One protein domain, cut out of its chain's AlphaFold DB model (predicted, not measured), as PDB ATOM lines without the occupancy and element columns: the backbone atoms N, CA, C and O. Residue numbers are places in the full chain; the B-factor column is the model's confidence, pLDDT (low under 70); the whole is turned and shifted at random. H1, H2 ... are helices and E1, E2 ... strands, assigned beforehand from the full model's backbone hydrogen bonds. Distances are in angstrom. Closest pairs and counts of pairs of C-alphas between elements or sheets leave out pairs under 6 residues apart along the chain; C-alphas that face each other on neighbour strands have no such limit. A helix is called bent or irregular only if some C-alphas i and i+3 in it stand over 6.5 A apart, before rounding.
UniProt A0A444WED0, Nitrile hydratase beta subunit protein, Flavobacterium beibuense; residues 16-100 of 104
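This is residues 16 to 100 of the 104 residues of the protein "Nitrile hydratase beta subunit protein" of Flavobacterium beibuense (UniProt A0A444WED0). A single, strongly twisted and curled antiparallel sheet forms the body: E2, E3 and E4 make a long band, and the bent start of E2 leads to the short pair E1 and E5 at the other edge. The small helices H1 and H2 sit toward opposite ends of the long axis, and the long loop of residues 20 to 37 swings out from E1 and folds back to E2. The printed part has 85 residues, with two named helices and five named strands in the order E1, E2, H1, E3, H2, E4, E5; the sheet order is E4, E3, E2, E1, E5, and the class is mostly strand. It is only just compact, close to loose, with a radius of gyration of the C-alphas of 13.9 A, and elongated, spanning 45 by 26 by 22 A.

E1, residues 16 to 19, begins at C-alpha 16 (-25.724, -21.564, -6.540) and is 10.0 A long. E2, residues 38 to 49, is 24.3 A long and bends by 87 degrees at residue 42. H1 holds residues 51 to 54 and measures 4.9 A. E3, residues 63 to 72, is 28.5 A long and ends at C-alpha 72 (-34.197, -12.802, -10.522). H2, residues 73 to 76, measures 5.2 A. E4, residues 87 to 93, is 18.8 A long. E5, residues 97 to 99, is 6.7 A long and ends at C-alpha 99 (-22.368, -22.618, 0.173).

E1 and E2 form an antiparallel hairpin, with N 39 and O 17 2.8 A apart. The pairing of E2 is staggered: its residues 38 to 40 pair with E1 and its residues 40 to 49 with E3. E3 is antiparallel to E2 at 155 degrees, with N 45 and O 66 2.8 A apart. E4 is antiparallel to E3 at 163 degrees, with N 92 and O 67 2.8 A apart. E5 is antiparallel to E1 at 131 degrees, with N 98 and O 18 2.8 A apart. The edge strands E4 and E5 meet only through their link. H2 is on the sheet but only grazes it with residues 73 to 76; the closest C-alphas of H2 and E4, those of Gln 73 and Leu 87, are 5.3 A apart. H1 is only just not on the sheet, with 4 pairs of C-alphas within 10 A. H1 and H2 are apart. Both are too short for an O i to N i+4 pair; the one O i to N i+3 pair is within hydrogen-bond range in H2 but not in H1.

The two C-alphas farthest apart, those of Ala 60 and Glu 81, are 45.3 A apart. The printed part has no cut. The link from E1 to E2, 18 residues, is long. The mean pLDDT of the printed part is 95.1, and no printed residue is under 70.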
ATOM      1  N   LYS A  16     -24.933 -22.461  -7.383       98.12
ATOM      2  CA  LYS A  16     -25.724 -21.564  -6.540       98.12
ATOM      3  C   LYS A  16     -24.990 -21.290  -5.233       98.12
ATOM      4  O   LYS A  16     -24.470 -22.210  -4.608       98.12
ATOM      5  N   ALA A  17     -25.044 -20.044  -4.790       98.38
ATOM      6  CA  ALA A  17     -24.556 -19.609  -3.487       98.38
ATOM      7  C   ALA A  17     -25.646 -18.806  -2.769       98.38
ATOM      8  O   ALA A  17     -26.634 -18.391  -3.379       98.38
ATOM      9  N   LYS A  18     -25.487 -18.580  -1.468       98.31
ATOM     10  CA  LYS A  18     -26.336 -17.658  -0.707       98.31
ATOM     11  C   LYS A  18     -25.519 -16.432  -0.328       98.31
ATOM     12  O   LYS A  18     -24.421 -16.581   0.190       98.31
ATOM     13  N   ILE A  19     -26.042 -15.229  -0.550       98.38
ATOM     14  CA  ILE A  19     -25.403 -14.033   0.003       98.38
ATOM     15  C   ILE A  19     -25.610 -14.038   1.517       98.38
ATOM     16  O   ILE A  19     -26.747 -14.086   1.993       98.38
ATOM     17  N   ALA A  20     -24.515 -13.951   2.263       97.88
ATOM     18  CA  ALA A  20     -24.505 -13.952   3.715       97.88
ATOM     19  C   ALA A  20     -25.390 -12.832   4.284       97.88
ATOM     20  O   ALA A  20     -25.299 -11.659   3.905       97.88
ATOM     21  N   GLU A  21     -26.230 -13.186   5.253       96.62
ATOM     22  CA  GLU A  21     -27.065 -12.240   5.989       96.62
ATOM     23  C   GLU A  21     -26.303 -11.707   7.210       96.62
ATOM     24  O   GLU A  21     -26.526 -12.114   8.347       96.62
ATOM     25  N   LYS A  22     -25.335 -10.818   6.962       94.62
ATOM     26  CA  LYS A  22     -24.509 -10.198   8.012       94.62
ATOM     27  C   LYS A  22     -24.556  -8.674   7.961       94.62
ATOM     28  O   LYS A  22     -24.734  -8.085   6.896       94.62
ATOM     29  N   PHE A  23     -24.357  -8.035   9.116       94.69
ATOM     30  CA  PHE A  23     -24.366  -6.574   9.299       94.69
ATOM     31  C   PHE A  23     -23.135  -6.115  10.100       94.69
ATOM     32  O   PHE A  23     -23.271  -5.634  11.225       94.69
ATOM     33  N   PRO A  24     -21.914  -6.329   9.577       92.06
ATOM     34  CA  PRO A  24     -20.703  -5.930  10.279       92.06
ATOM     35  C   PRO A  24     -20.610  -4.402  10.388       92.06
ATOM     36  O   PRO A  24     -21.199  -3.669   9.599       92.06
ATOM     37  N   ILE A  25     -19.824  -3.912  11.344       91.38
ATOM     38  CA  ILE A  25     -19.426  -2.502  11.383       91.38
ATOM     39  C   ILE A  25     -18.236  -2.331  10.437       91.38
ATOM     40  O   ILE A  25     -17.217  -2.994  10.616       91.38
ATOM     41  N   GLY A  26     -18.343  -1.434   9.457       90.56
ATOM     42  CA  GLY A  26     -17.244  -1.126   8.542       90.56
ATOM     43  C   GLY A  26     -17.708  -0.771   7.135       90.56
ATOM     44  O   GLY A  26     -18.888  -0.516   6.899       90.56
ATOM     45  N   HIS A  27     -16.754  -0.745   6.207       91.56
ATOM     46  CA  HIS A  27     -17.021  -0.600   4.781       91.56
ATOM     47  C   HIS A  27     -17.290  -1.972   4.162       91.56
ATOM     48  O   HIS A  27     -16.544  -2.911   4.404       91.56
ATOM     49  N   TYR A  28     -18.327  -2.066   3.336       93.56
ATOM     50  CA  TYR A  28     -18.640  -3.237   2.523       93.56
ATOM     51  C   TYR A  28     -19.443  -2.798   1.304       93.56
ATOM     52  O   TYR A  28     -20.075  -1.738   1.304       93.56
ATOM     53  N   ARG A  29     -19.435  -3.624   0.256       94.75
ATOM     54  CA  ARG A  29     -20.067  -3.290  -1.031       94.75
ATOM     55  C   ARG A  29     -21.273  -4.156  -1.381       94.75
ATOM     56  O   ARG A  29     -21.829  -3.989  -2.455       94.75
ATOM     57  N   VAL A  30     -21.710  -5.032  -0.472       97.31
ATOM     58  CA  VAL A  30     -22.897  -5.878  -0.669       97.31
ATOM     59  C   VAL A  30     -24.161  -5.136  -0.220       97.31
ATOM     60  O   VAL A  30     -24.308  -4.872   0.984       97.31
ATOM     61  N   PRO A  31     -25.085  -4.789  -1.137       97.19
ATOM     62  CA  PRO A  31     -26.303  -4.063  -0.791       97.19
ATOM     63  C   PRO A  31     -27.209  -4.840   0.166       97.19
ATOM     64  O   PRO A  31     -27.218  -6.065   0.184       97.19
ATOM     65  N   MET A  32     -28.014  -4.130   0.954       96.88
ATOM     66  CA  MET A  32     -28.932  -4.755   1.917       96.88
ATOM     67  C   MET A  32     -29.971  -5.660   1.250       96.88
ATOM     68  O   MET A  32     -30.247  -6.743   1.752       96.88
ATOM     69  N   TYR A  33     -30.520  -5.238   0.110       97.06
ATOM     70  CA  TYR A  33     -31.641  -5.915  -0.545       97.06
ATOM     71  C   TYR A  33     -31.286  -7.290  -1.138       97.06
ATOM     72  O   TYR A  33     -32.184  -8.080  -1.413       97.06
ATOM     73  N   VAL A  34     -29.994  -7.594  -1.307       98.06
ATOM     74  CA  VAL A  34     -29.530  -8.904  -1.795       98.06
ATOM     75  C   VAL A  34     -29.113  -9.858  -0.674       98.06
ATOM     76  O   VAL A  34     -28.864 -11.033  -0.932       98.06
ATOM     77  N   ARG A  35     -29.015  -9.393   0.576       97.62
ATOM     78  CA  ARG A  35     -28.567 -10.236   1.695       97.62
ATOM     79  C   ARG A  35     -29.585 -11.325   1.997       97.62
ATOM     80  O   ARG A  35     -30.789 -11.099   1.938       97.62
ATOM     81  N   GLY A  36     -29.089 -12.521   2.295       97.31
ATOM     82  CA  GLY A  36     -29.908 -13.706   2.527       97.31
ATOM     83  C   GLY A  36     -30.495 -14.331   1.257       97.31
ATOM     84  O   GLY A  36     -31.112 -15.393   1.347       97.31
ATOM     85  N   LYS A  37     -30.305 -13.726   0.076       97.94
ATOM     86  CA  LYS A  37     -30.838 -14.240  -1.190       97.94
ATOM     87  C   LYS A  37     -29.916 -15.293  -1.794       97.94
ATOM     88  O   LYS A  37     -28.694 -15.232  -1.657       97.94
ATOM     89  N   THR A  38     -30.518 -16.264  -2.472       98.25
ATOM     90  CA  THR A  38     -29.793 -17.229  -3.302       98.25
ATOM     91  C   THR A  38     -29.459 -16.599  -4.645       98.25
ATOM     92  O   THR A  38     -30.303 -15.944  -5.254       98.25
ATOM     93  N   VAL A  39     -28.235 -16.825  -5.106       98.56
ATOM     94  CA  VAL A  39     -27.692 -16.271  -6.345       98.56
ATOM     95  C   VAL A  39     -27.108 -17.380  -7.209       98.56
ATOM     96  O   VAL A  39     -26.718 -18.432  -6.692       98.56
ATOM     97  N   LEU A  40     -27.033 -17.144  -8.516       98.62
ATOM     98  CA  LEU A  40     -26.291 -17.988  -9.452       98.62
ATOM     99  C   LEU A  40     -24.919 -17.366  -9.715       98.62
ATOM    100  O   LEU A  40     -24.843 -16.186 -10.050       98.62
ATOM    101  N   ILE A  41     -23.847 -18.151  -9.606       98.69
ATOM    102  CA  ILE A  41     -22.510 -17.723 -10.023       98.69
ATOM    103  C   ILE A  41     -22.460 -17.710 -11.549       98.69
ATOM    104  O   ILE A  41     -22.521 -18.759 -12.188       98.69
ATOM    105  N   VAL A  42     -22.335 -16.523 -12.139       98.62
ATOM    106  CA  VAL A  42     -22.222 -16.358 -13.595       98.62
ATOM    107  C   VAL A  42     -20.769 -16.448 -14.031       98.62
ATOM    108  O   VAL A  42     -20.473 -17.087 -15.036       98.62
ATOM    109  N   LYS A  43     -19.863 -15.818 -13.276       98.50
ATOM    110  CA  LYS A  43     -18.450 -15.734 -13.644       98.50
ATOM    111  C   LYS A  43     -17.541 -15.619 -12.428       98.50
ATOM    112  O   LYS A  43     -17.823 -14.837 -11.521       98.50
ATOM    113  N   ASN A  44     -16.416 -16.333 -12.443       97.69
ATOM    114  CA  ASN A  44     -15.299 -16.045 -11.540       97.69
ATOM    115  C   ASN A  44     -14.444 -14.916 -12.149       97.69
ATOM    116  O   ASN A  44     -13.888 -15.061 -13.236       97.69
ATOM    117  N   LEU A  45     -14.359 -13.775 -11.462       97.50
ATOM    118  CA  LEU A  45     -13.647 -12.572 -11.915       97.50
ATOM    119  C   LEU A  45     -12.181 -12.528 -11.455       97.50
ATOM    120  O   LEU A  45     -11.505 -11.511 -11.632       97.50
ATOM    121  N   GLY A  46     -11.682 -13.623 -10.881       95.88
ATOM    122  CA  GLY A  46     -10.352 -13.717 -10.303       95.88
ATOM    123  C   GLY A  46     -10.291 -13.117  -8.901       95.88
ATOM    124  O   GLY A  46     -11.280 -13.086  -8.169       95.88
ATOM    125  N   ARG A  47      -9.098 -12.665  -8.522       94.75
ATOM    126  CA  ARG A  47      -8.819 -12.099  -7.200       94.75
ATOM    127  C   ARG A  47      -8.671 -10.588  -7.303       94.75
ATOM    128  O   ARG A  47      -8.059 -10.099  -8.248       94.75
ATOM    129  N   HIS A  48      -9.260  -9.873  -6.350       94.25
ATOM    130  CA  HIS A  48      -9.232  -8.410  -6.268       94.25
ATOM    131  C   HIS A  48      -8.976  -7.973  -4.830       94.25
ATOM    132  O   HIS A  48      -9.362  -8.676  -3.895       94.25
ATOM    133  N   ILE A  49      -8.351  -6.808  -4.651       92.56
ATOM    134  CA  ILE A  49      -8.067  -6.241  -3.325       92.56
ATOM    135  C   ILE A  49      -9.362  -6.167  -2.511       92.56
ATOM    136  O   ILE A  49     -10.359  -5.611  -2.978       92.56
ATOM    137  N   ASN A  50      -9.332  -6.698  -1.288       90.12
ATOM    138  CA  ASN A  50     -10.468  -6.663  -0.377       90.12
ATOM    139  C   ASN A  50     -10.795  -5.208   0.009       90.12
ATOM    140  O   ASN A  50     -10.038  -4.595   0.774       90.12
ATOM    141  N   PRO A  51     -11.929  -4.644  -0.449       88.56
ATOM    142  CA  PRO A  51     -12.245  -3.247  -0.193       88.56
ATOM    143  C   PRO A  51     -12.556  -2.981   1.285       88.56
ATOM    144  O   PRO A  51     -12.390  -1.853   1.742       88.56
ATOM    145  N   GLU A  52     -13.006  -3.986   2.046       90.19
ATOM    146  CA  GLU A  52     -13.453  -3.806   3.434       90.19
ATOM    147  C   GLU A  52     -12.305  -3.453   4.372       90.19
ATOM    148  O   GLU A  52     -12.464  -2.625   5.267       90.19
ATOM    149  N   LEU A  53     -11.143  -4.072   4.154       87.69
ATOM    150  CA  LEU A  53      -9.932  -3.799   4.918       87.69
ATOM    151  C   LEU A  53      -9.117  -2.659   4.301       87.69
ATOM    152  O   LEU A  53      -8.571  -1.839   5.045       87.69
ATOM    153  N   GLU A  54      -9.079  -2.573   2.967       88.25
ATOM    154  CA  GLU A  54      -8.331  -1.536   2.244       88.25
ATOM    155  C   GLU A  54      -8.880  -0.137   2.541       88.25
ATOM    156  O   GLU A  54      -8.106   0.796   2.733       88.25
ATOM    157  N   ALA A  55     -10.200   0.009   2.722       87.44
ATOM    158  CA  ALA A  55     -10.822   1.273   3.129       87.44
ATOM    159  C   ALA A  55     -10.257   1.851   4.445       87.44
ATOM    160  O   ALA A  55     -10.412   3.043   4.713       87.44
ATOM    161  N   PHE A  56      -9.597   1.023   5.263       87.44
ATOM    162  CA  PHE A  56      -8.937   1.423   6.506       87.44
ATOM    163  C   PHE A  56      -7.413   1.206   6.480       87.44
ATOM    164  O   PHE A  56      -6.778   1.333   7.528       87.44
ATOM    165  N   GLY A  57      -6.830   0.850   5.330       84.88
ATOM    166  CA  GLY A  57      -5.400   0.570   5.168       84.88
ATOM    167  C   GLY A  57      -4.902  -0.652   5.950       84.88
ATOM    168  O   GLY A  57      -3.765  -0.654   6.421       84.88
ATOM    169  N   LYS A  58      -5.756  -1.666   6.167       81.25
ATOM    170  CA  LYS A  58      -5.493  -2.774   7.111       81.25
ATOM    171  C   LYS A  58      -4.989  -4.082   6.499       81.25
ATOM    172  O   LYS A  58      -4.643  -4.980   7.258       81.25
ATOM    173  N   ASN A  59      -4.956  -4.211   5.180       76.88
ATOM    174  CA  ASN A  59      -4.669  -5.474   4.489       76.88
ATOM    175  C   ASN A  59      -3.457  -5.428   3.556       76.88
ATOM    176  O   ASN A  59      -3.160  -6.438   2.940       76.88
ATOM    177  N   ALA A  60      -2.767  -4.290   3.415       81.75
ATOM    178  CA  ALA A  60      -1.596  -4.164   2.537       81.75
ATOM    179  C   ALA A  60      -1.806  -4.774   1.126       81.75
ATOM    180  O   ALA A  60      -0.869  -5.324   0.542       81.75
ATOM    181  N   GLY A  61      -3.031  -4.686   0.590       81.19
ATOM    182  CA  GLY A  61      -3.399  -5.283  -0.691       81.19
ATOM    183  C   GLY A  61      -3.807  -6.761  -0.673       81.19
ATOM    184  O   GLY A  61      -3.775  -7.371  -1.740       81.19
ATOM    185  N   ASP A  62      -4.196  -7.359   0.464       87.19
ATOM    186  CA  ASP A  62      -4.752  -8.724   0.456       87.19
ATOM    187  C   ASP A  62      -5.962  -8.803  -0.484       87.19
ATOM    188  O   ASP A  62      -6.870  -7.962  -0.434       87.19
ATOM    189  N   GLU A  63      -5.978  -9.840  -1.323       92.62
ATOM    190  CA  GLU A  63      -7.004 -10.044  -2.342       92.62
ATOM    191  C   GLU A  63      -7.892 -11.245  -2.020       92.62
ATOM    192  O   GLU A  63      -7.406 -12.312  -1.629       92.62
ATOM    193  N   GLU A  64      -9.175 -11.081  -2.307       94.62
ATOM    194  CA  GLU A  64     -10.232 -12.077  -2.152       94.62
ATOM    195  C   GLU A  64     -10.777 -12.477  -3.526       94.62
ATOM    196  O   GLU A  64     -10.690 -11.708  -4.490       94.62
ATOM    197  N   TRP A  65     -11.357 -13.674  -3.628       97.19
ATOM    198  CA  TRP A  65     -12.058 -14.092  -4.843       97.19
ATOM    199  C   TRP A  65     -13.298 -13.229  -5.078       97.19
ATOM    200  O   TRP A  65     -14.011 -12.867  -4.137       97.19
ATOM    201  N   TYR A  66     -13.552 -12.895  -6.341       97.81
ATOM    202  CA  TYR A  66     -14.627 -12.000  -6.747       97.81
ATOM    203  C   TYR A  66     -15.481 -12.642  -7.833       97.81
ATOM    204  O   TYR A  66     -14.963 -13.238  -8.778       97.81
ATOM    205  N   TYR A  67     -16.796 -12.524  -7.698       98.69
ATOM    206  CA  TYR A  67     -17.748 -13.240  -8.535       98.69
ATOM    207  C   TYR A  67     -18.788 -12.295  -9.102       98.69
ATOM    208  O   TYR A  67     -19.321 -11.471  -8.370       98.69
ATOM    209  N   GLN A  68     -19.126 -12.469 -10.375       98.75
ATOM    210  CA  GLN A  68     -20.359 -11.930 -10.941       98.75
ATOM    211  C   GLN A  68     -21.487 -12.910 -10.637       98.75
ATOM    212  O   GLN A  68     -21.366 -14.108 -10.926       98.75
ATOM    213  N   VAL A  69     -22.574 -12.413 -10.056       98.81
ATOM    214  CA  VAL A  69     -23.729 -13.221  -9.667       98.81
ATOM    215  C   VAL A  69     -25.024 -12.608 -10.173       98.81
ATOM    216  O   VAL A  69     -25.121 -11.392 -10.344       98.81
ATOM    217  N   THR A  70     -26.036 -13.451 -10.374       98.75
ATOM    218  CA  THR A  70     -27.375 -13.001 -10.766       98.75
ATOM    219  C   THR A  70     -28.464 -13.440  -9.799       98.75
ATOM    220  O   THR A  70     -28.377 -14.494  -9.160       98.75
ATOM    221  N   ILE A  71     -29.501 -12.603  -9.701       98.44
ATOM    222  CA  ILE A  71     -30.708 -12.828  -8.900       98.44
ATOM    223  C   ILE A  71     -31.919 -12.410  -9.739       98.44
ATOM    224  O   ILE A  71     -31.917 -11.292 -10.253       98.44
ATOM    225  N   PRO A  72     -32.965 -13.240  -9.875       98.00
ATOM    226  CA  PRO A  72     -34.197 -12.802 -10.522       98.00
ATOM    227  C   PRO A  72     -34.816 -11.610  -9.785       98.00
ATOM    228  O   PRO A  72     -34.930 -11.636  -8.560       98.00
ATOM    229  N   GLN A  73     -35.259 -10.580 -10.512       98.31
ATOM    230  CA  GLN A  73     -35.840  -9.376  -9.898       98.31
ATOM    231  C   GLN A  73     -37.046  -9.700  -9.002       98.31
ATOM    232  O   GLN A  73     -37.176  -9.140  -7.916       98.31
ATOM    233  N   LYS A  74     -37.871 -10.680  -9.388       97.12
ATOM    234  CA  LYS A  74     -39.019 -11.158  -8.593       97.12
ATOM    235  C   LYS A  74     -38.655 -11.798  -7.249       97.12
ATOM    236  O   LYS A  74     -39.469 -11.815  -6.336       97.12
ATOM    237  N   GLU A  75     -37.430 -12.302  -7.101       96.19
ATOM    238  CA  GLU A  75     -36.937 -12.820  -5.816       96.19
ATOM    239  C   GLU A  75     -36.498 -11.686  -4.877       96.19
ATOM    240  O   GLU A  75     -36.403 -11.873  -3.659       96.19
ATOM    241  N   LEU A  76     -36.216 -10.502  -5.427       97.06
ATOM    242  CA  LEU A  76     -35.854  -9.304  -4.671       97.06
ATOM    243  C   LEU A  76     -37.091  -8.490  -4.297       97.06
ATOM    244  O   LEU A  76     -37.198  -8.038  -3.156       97.06
ATOM    245  N   TRP A  77     -38.026  -8.346  -5.235       96.88
ATOM    246  CA  TRP A  77     -39.178  -7.460  -5.118       96.88
ATOM    247  C   TRP A  77     -40.477  -8.253  -5.327       96.88
ATOM    248  O   TRP A  77     -40.751  -8.666  -6.453       96.88
ATOM    249  N   PRO A  78     -41.290  -8.465  -4.272       92.50
ATOM    250  CA  PRO A  78     -42.545  -9.220  -4.371       92.50
ATOM    251  C   PRO A  78     -43.539  -8.660  -5.396       92.50
ATOM    252  O   PRO A  78     -44.261  -9.427  -6.024       92.50
ATOM    253  N   ASP A  79     -43.529  -7.342  -5.596       95.75
ATOM    254  CA  ASP A  79     -44.428  -6.629  -6.510       95.75
ATOM    255  C   ASP A  79     -43.735  -6.276  -7.844       95.75
ATOM    256  O   ASP A  79     -44.006  -5.241  -8.449       95.75
ATOM    257  N   TYR A  80     -42.769  -7.089  -8.292       97.81
ATOM    258  CA  TYR A  80     -42.080  -6.860  -9.564       97.81
ATOM    259  C   TYR A  80     -43.008  -7.119 -10.762       97.81
ATOM    260  O   TYR A  80     -43.349  -8.263 -11.049       97.81
ATOM    261  N   GLU A  81     -43.372  -6.065 -11.498       97.56
ATOM    262  CA  GLU A  81     -44.254  -6.138 -12.682       97.56
ATOM    263  C   GLU A  81     -43.497  -6.260 -14.025       97.56
ATOM    264  O   GLU A  81     -44.104  -6.208 -15.097       97.56
ATOM    265  N   GLY A  82     -42.164  -6.377 -13.987       96.94
ATOM    266  CA  GLY A  82     -41.327  -6.544 -15.178       96.94
ATOM    267  C   GLY A  82     -41.384  -7.955 -15.769       96.94
ATOM    268  O   GLY A  82     -42.249  -8.765 -15.434       96.94
ATOM    269  N   LYS A  83     -40.453  -8.272 -16.676       97.88
ATOM    270  CA  LYS A  83     -40.424  -9.599 -17.301       97.88
ATOM    271  C   LYS A  83     -39.899 -10.653 -16.332       97.88
ATOM    272  O   LYS A  83     -39.030 -10.395 -15.504       97.88
ATOM    273  N   ASP A  84     -40.387 -11.877 -16.503       94.69
ATOM    274  CA  ASP A  84     -40.012 -13.029 -15.680       94.69
ATOM    275  C   ASP A  84     -38.524 -13.403 -15.745       94.69
ATOM    276  O   ASP A  84     -38.021 -14.069 -14.836       94.69
ATOM    277  N   ASP A  85     -37.843 -13.004 -16.819       96.56
ATOM    278  CA  ASP A  85     -36.429 -13.249 -17.085       96.56
ATOM    279  C   ASP A  85     -35.524 -12.052 -16.754       96.56
ATOM    280  O   ASP A  85     -34.318 -12.125 -16.986       96.56
ATOM    281  N   ASP A  86     -36.062 -10.978 -16.165       98.25
ATOM    282  CA  ASP A  86     -35.242  -9.859 -15.709       98.25
ATOM    283  C   ASP A  86     -34.406 -10.262 -14.484       98.25
ATOM    284  O   ASP A  86     -34.910 -10.719 -13.448       98.25
ATOM    285  N   LEU A  87     -33.098 -10.037 -14.590       98.44
ATOM    286  CA  LEU A  87     -32.122 -10.348 -13.555       98.44
ATOM    287  C   LEU A  87     -31.476  -9.062 -13.037       98.44
ATOM    288  O   LEU A  87     -31.156  -8.147 -13.794       98.44
ATOM    289  N   LEU A  88     -31.234  -9.011 -11.732       98.44
ATOM    290  CA  LEU A  88     -30.155  -8.205 -11.190       98.44
ATOM    291  C   LEU A  88     -28.839  -8.935 -11.456       98.44
ATOM    292  O   LEU A  88     -28.717 -10.111 -11.115       98.44
ATOM    293  N   GLU A  89     -27.850  -8.212 -11.966       98.50
ATOM    294  CA  GLU A  89     -26.461  -8.651 -12.036       98.50
ATOM    295  C   GLU A  89     -25.598  -7.732 -11.171       98.50
ATOM    296  O   GLU A  89     -25.670  -6.509 -11.297       98.50
ATOM    297  N   ILE A  90     -24.821  -8.320 -10.261       98.44
ATOM    298  CA  ILE A  90     -23.893  -7.602  -9.381       98.44
ATOM    299  C   ILE A  90     -22.652  -8.445  -9.131       98.44
ATOM    300  O   ILE A  90     -22.678  -9.671  -9.249       98.44
ATOM    301  N   GLU A  91     -21.578  -7.799  -8.699       98.31
ATOM    302  CA  GLU A  91     -20.389  -8.492  -8.243       98.31
ATOM    303  C   GLU A  91     -20.305  -8.580  -6.710       98.31
ATOM    304  O   GLU A  91     -20.618  -7.638  -5.976       98.31
ATOM    305  N   VAL A  92     -19.873  -9.738  -6.209       98.31
ATOM    306  CA  VAL A  92     -19.816 -10.066  -4.781       98.31
ATOM    307  C   VAL A  92     -18.503 -10.783  -4.467       98.31
ATOM    308  O   VAL A  92     -18.092 -11.704  -5.169       98.31
ATOM    309  N   PHE A  93     -17.829 -10.354  -3.398       97.44
ATOM    310  CA  PHE A  93     -16.621 -11.011  -2.893       97.44
ATOM    311  C   PHE A  93     -16.958 -12.307  -2.147       97.44
ATOM    312  O   PHE A  93     -17.948 -12.365  -1.418       97.44
ATOM    313  N   GLU A  94     -16.102 -13.321  -2.277       97.25
ATOM    314  CA  GLU A  94     -16.272 -14.662  -1.699       97.25
ATOM    315  C   GLU A  94     -16.640 -14.684  -0.208       97.25
ATOM    316  O   GLU A  94     -17.531 -15.451   0.146       97.25
ATOM    317  N   PRO A  95     -16.092 -13.820   0.676       95.75
ATOM    318  CA  PRO A  95     -16.480 -13.802   2.089       95.75
ATOM    319  C   PRO A  95     -17.947 -13.423   2.358       95.75
ATOM    320  O   PRO A  95     -18.385 -13.437   3.514       95.75
ATOM    321  N   TRP A  96     -18.696 -12.997   1.338       97.81
ATOM    322  CA  TRP A  96     -20.137 -12.748   1.397       97.81
ATOM    323  C   TRP A  96     -20.975 -13.852   0.759       97.81
ATOM    324  O   TRP A  96     -22.193 -13.705   0.718       97.81
ATOM    325  N   LEU A  97     -20.364 -14.923   0.264       98.06
ATOM    326  CA  LEU A  97     -21.054 -16.046  -0.348       98.06
ATOM    327  C   LEU A  97     -20.904 -17.283   0.535       98.06
ATOM    328  O   LEU A  97     -19.800 -17.747   0.805       98.06
ATOM    329  N   ASP A  98     -22.038 -17.834   0.946       97.81
ATOM    330  CA  ASP A  98     -22.123 -19.085   1.682       97.81
ATOM    331  C   ASP A  98     -22.510 -20.227   0.725       97.81
ATOM    332  O   ASP A  98     -23.405 -20.056  -0.119       97.81
ATOM    333  N   PRO A  99     -21.896 -21.419   0.851       96.69
ATOM    334  CA  PRO A  99     -22.368 -22.618   0.173       96.69
ATOM    335  C   PRO A  99     -23.816 -22.929   0.546       96.69
ATOM    336  O   PRO A  99     -24.209 -22.868   1.714       96.69
ATOM    337  N   ILE A 100     -24.616 -23.326  -0.441       94.06
ATOM    338  CA  ILE A 100     -25.939 -23.882  -0.166       94.06
ATOM    339  C   ILE A 100     -25.740 -25.336   0.244       94.06
ATOM    340  O   ILE A 100     -25.586 -26.220  -0.597       94.06
TER     341      ILE A 100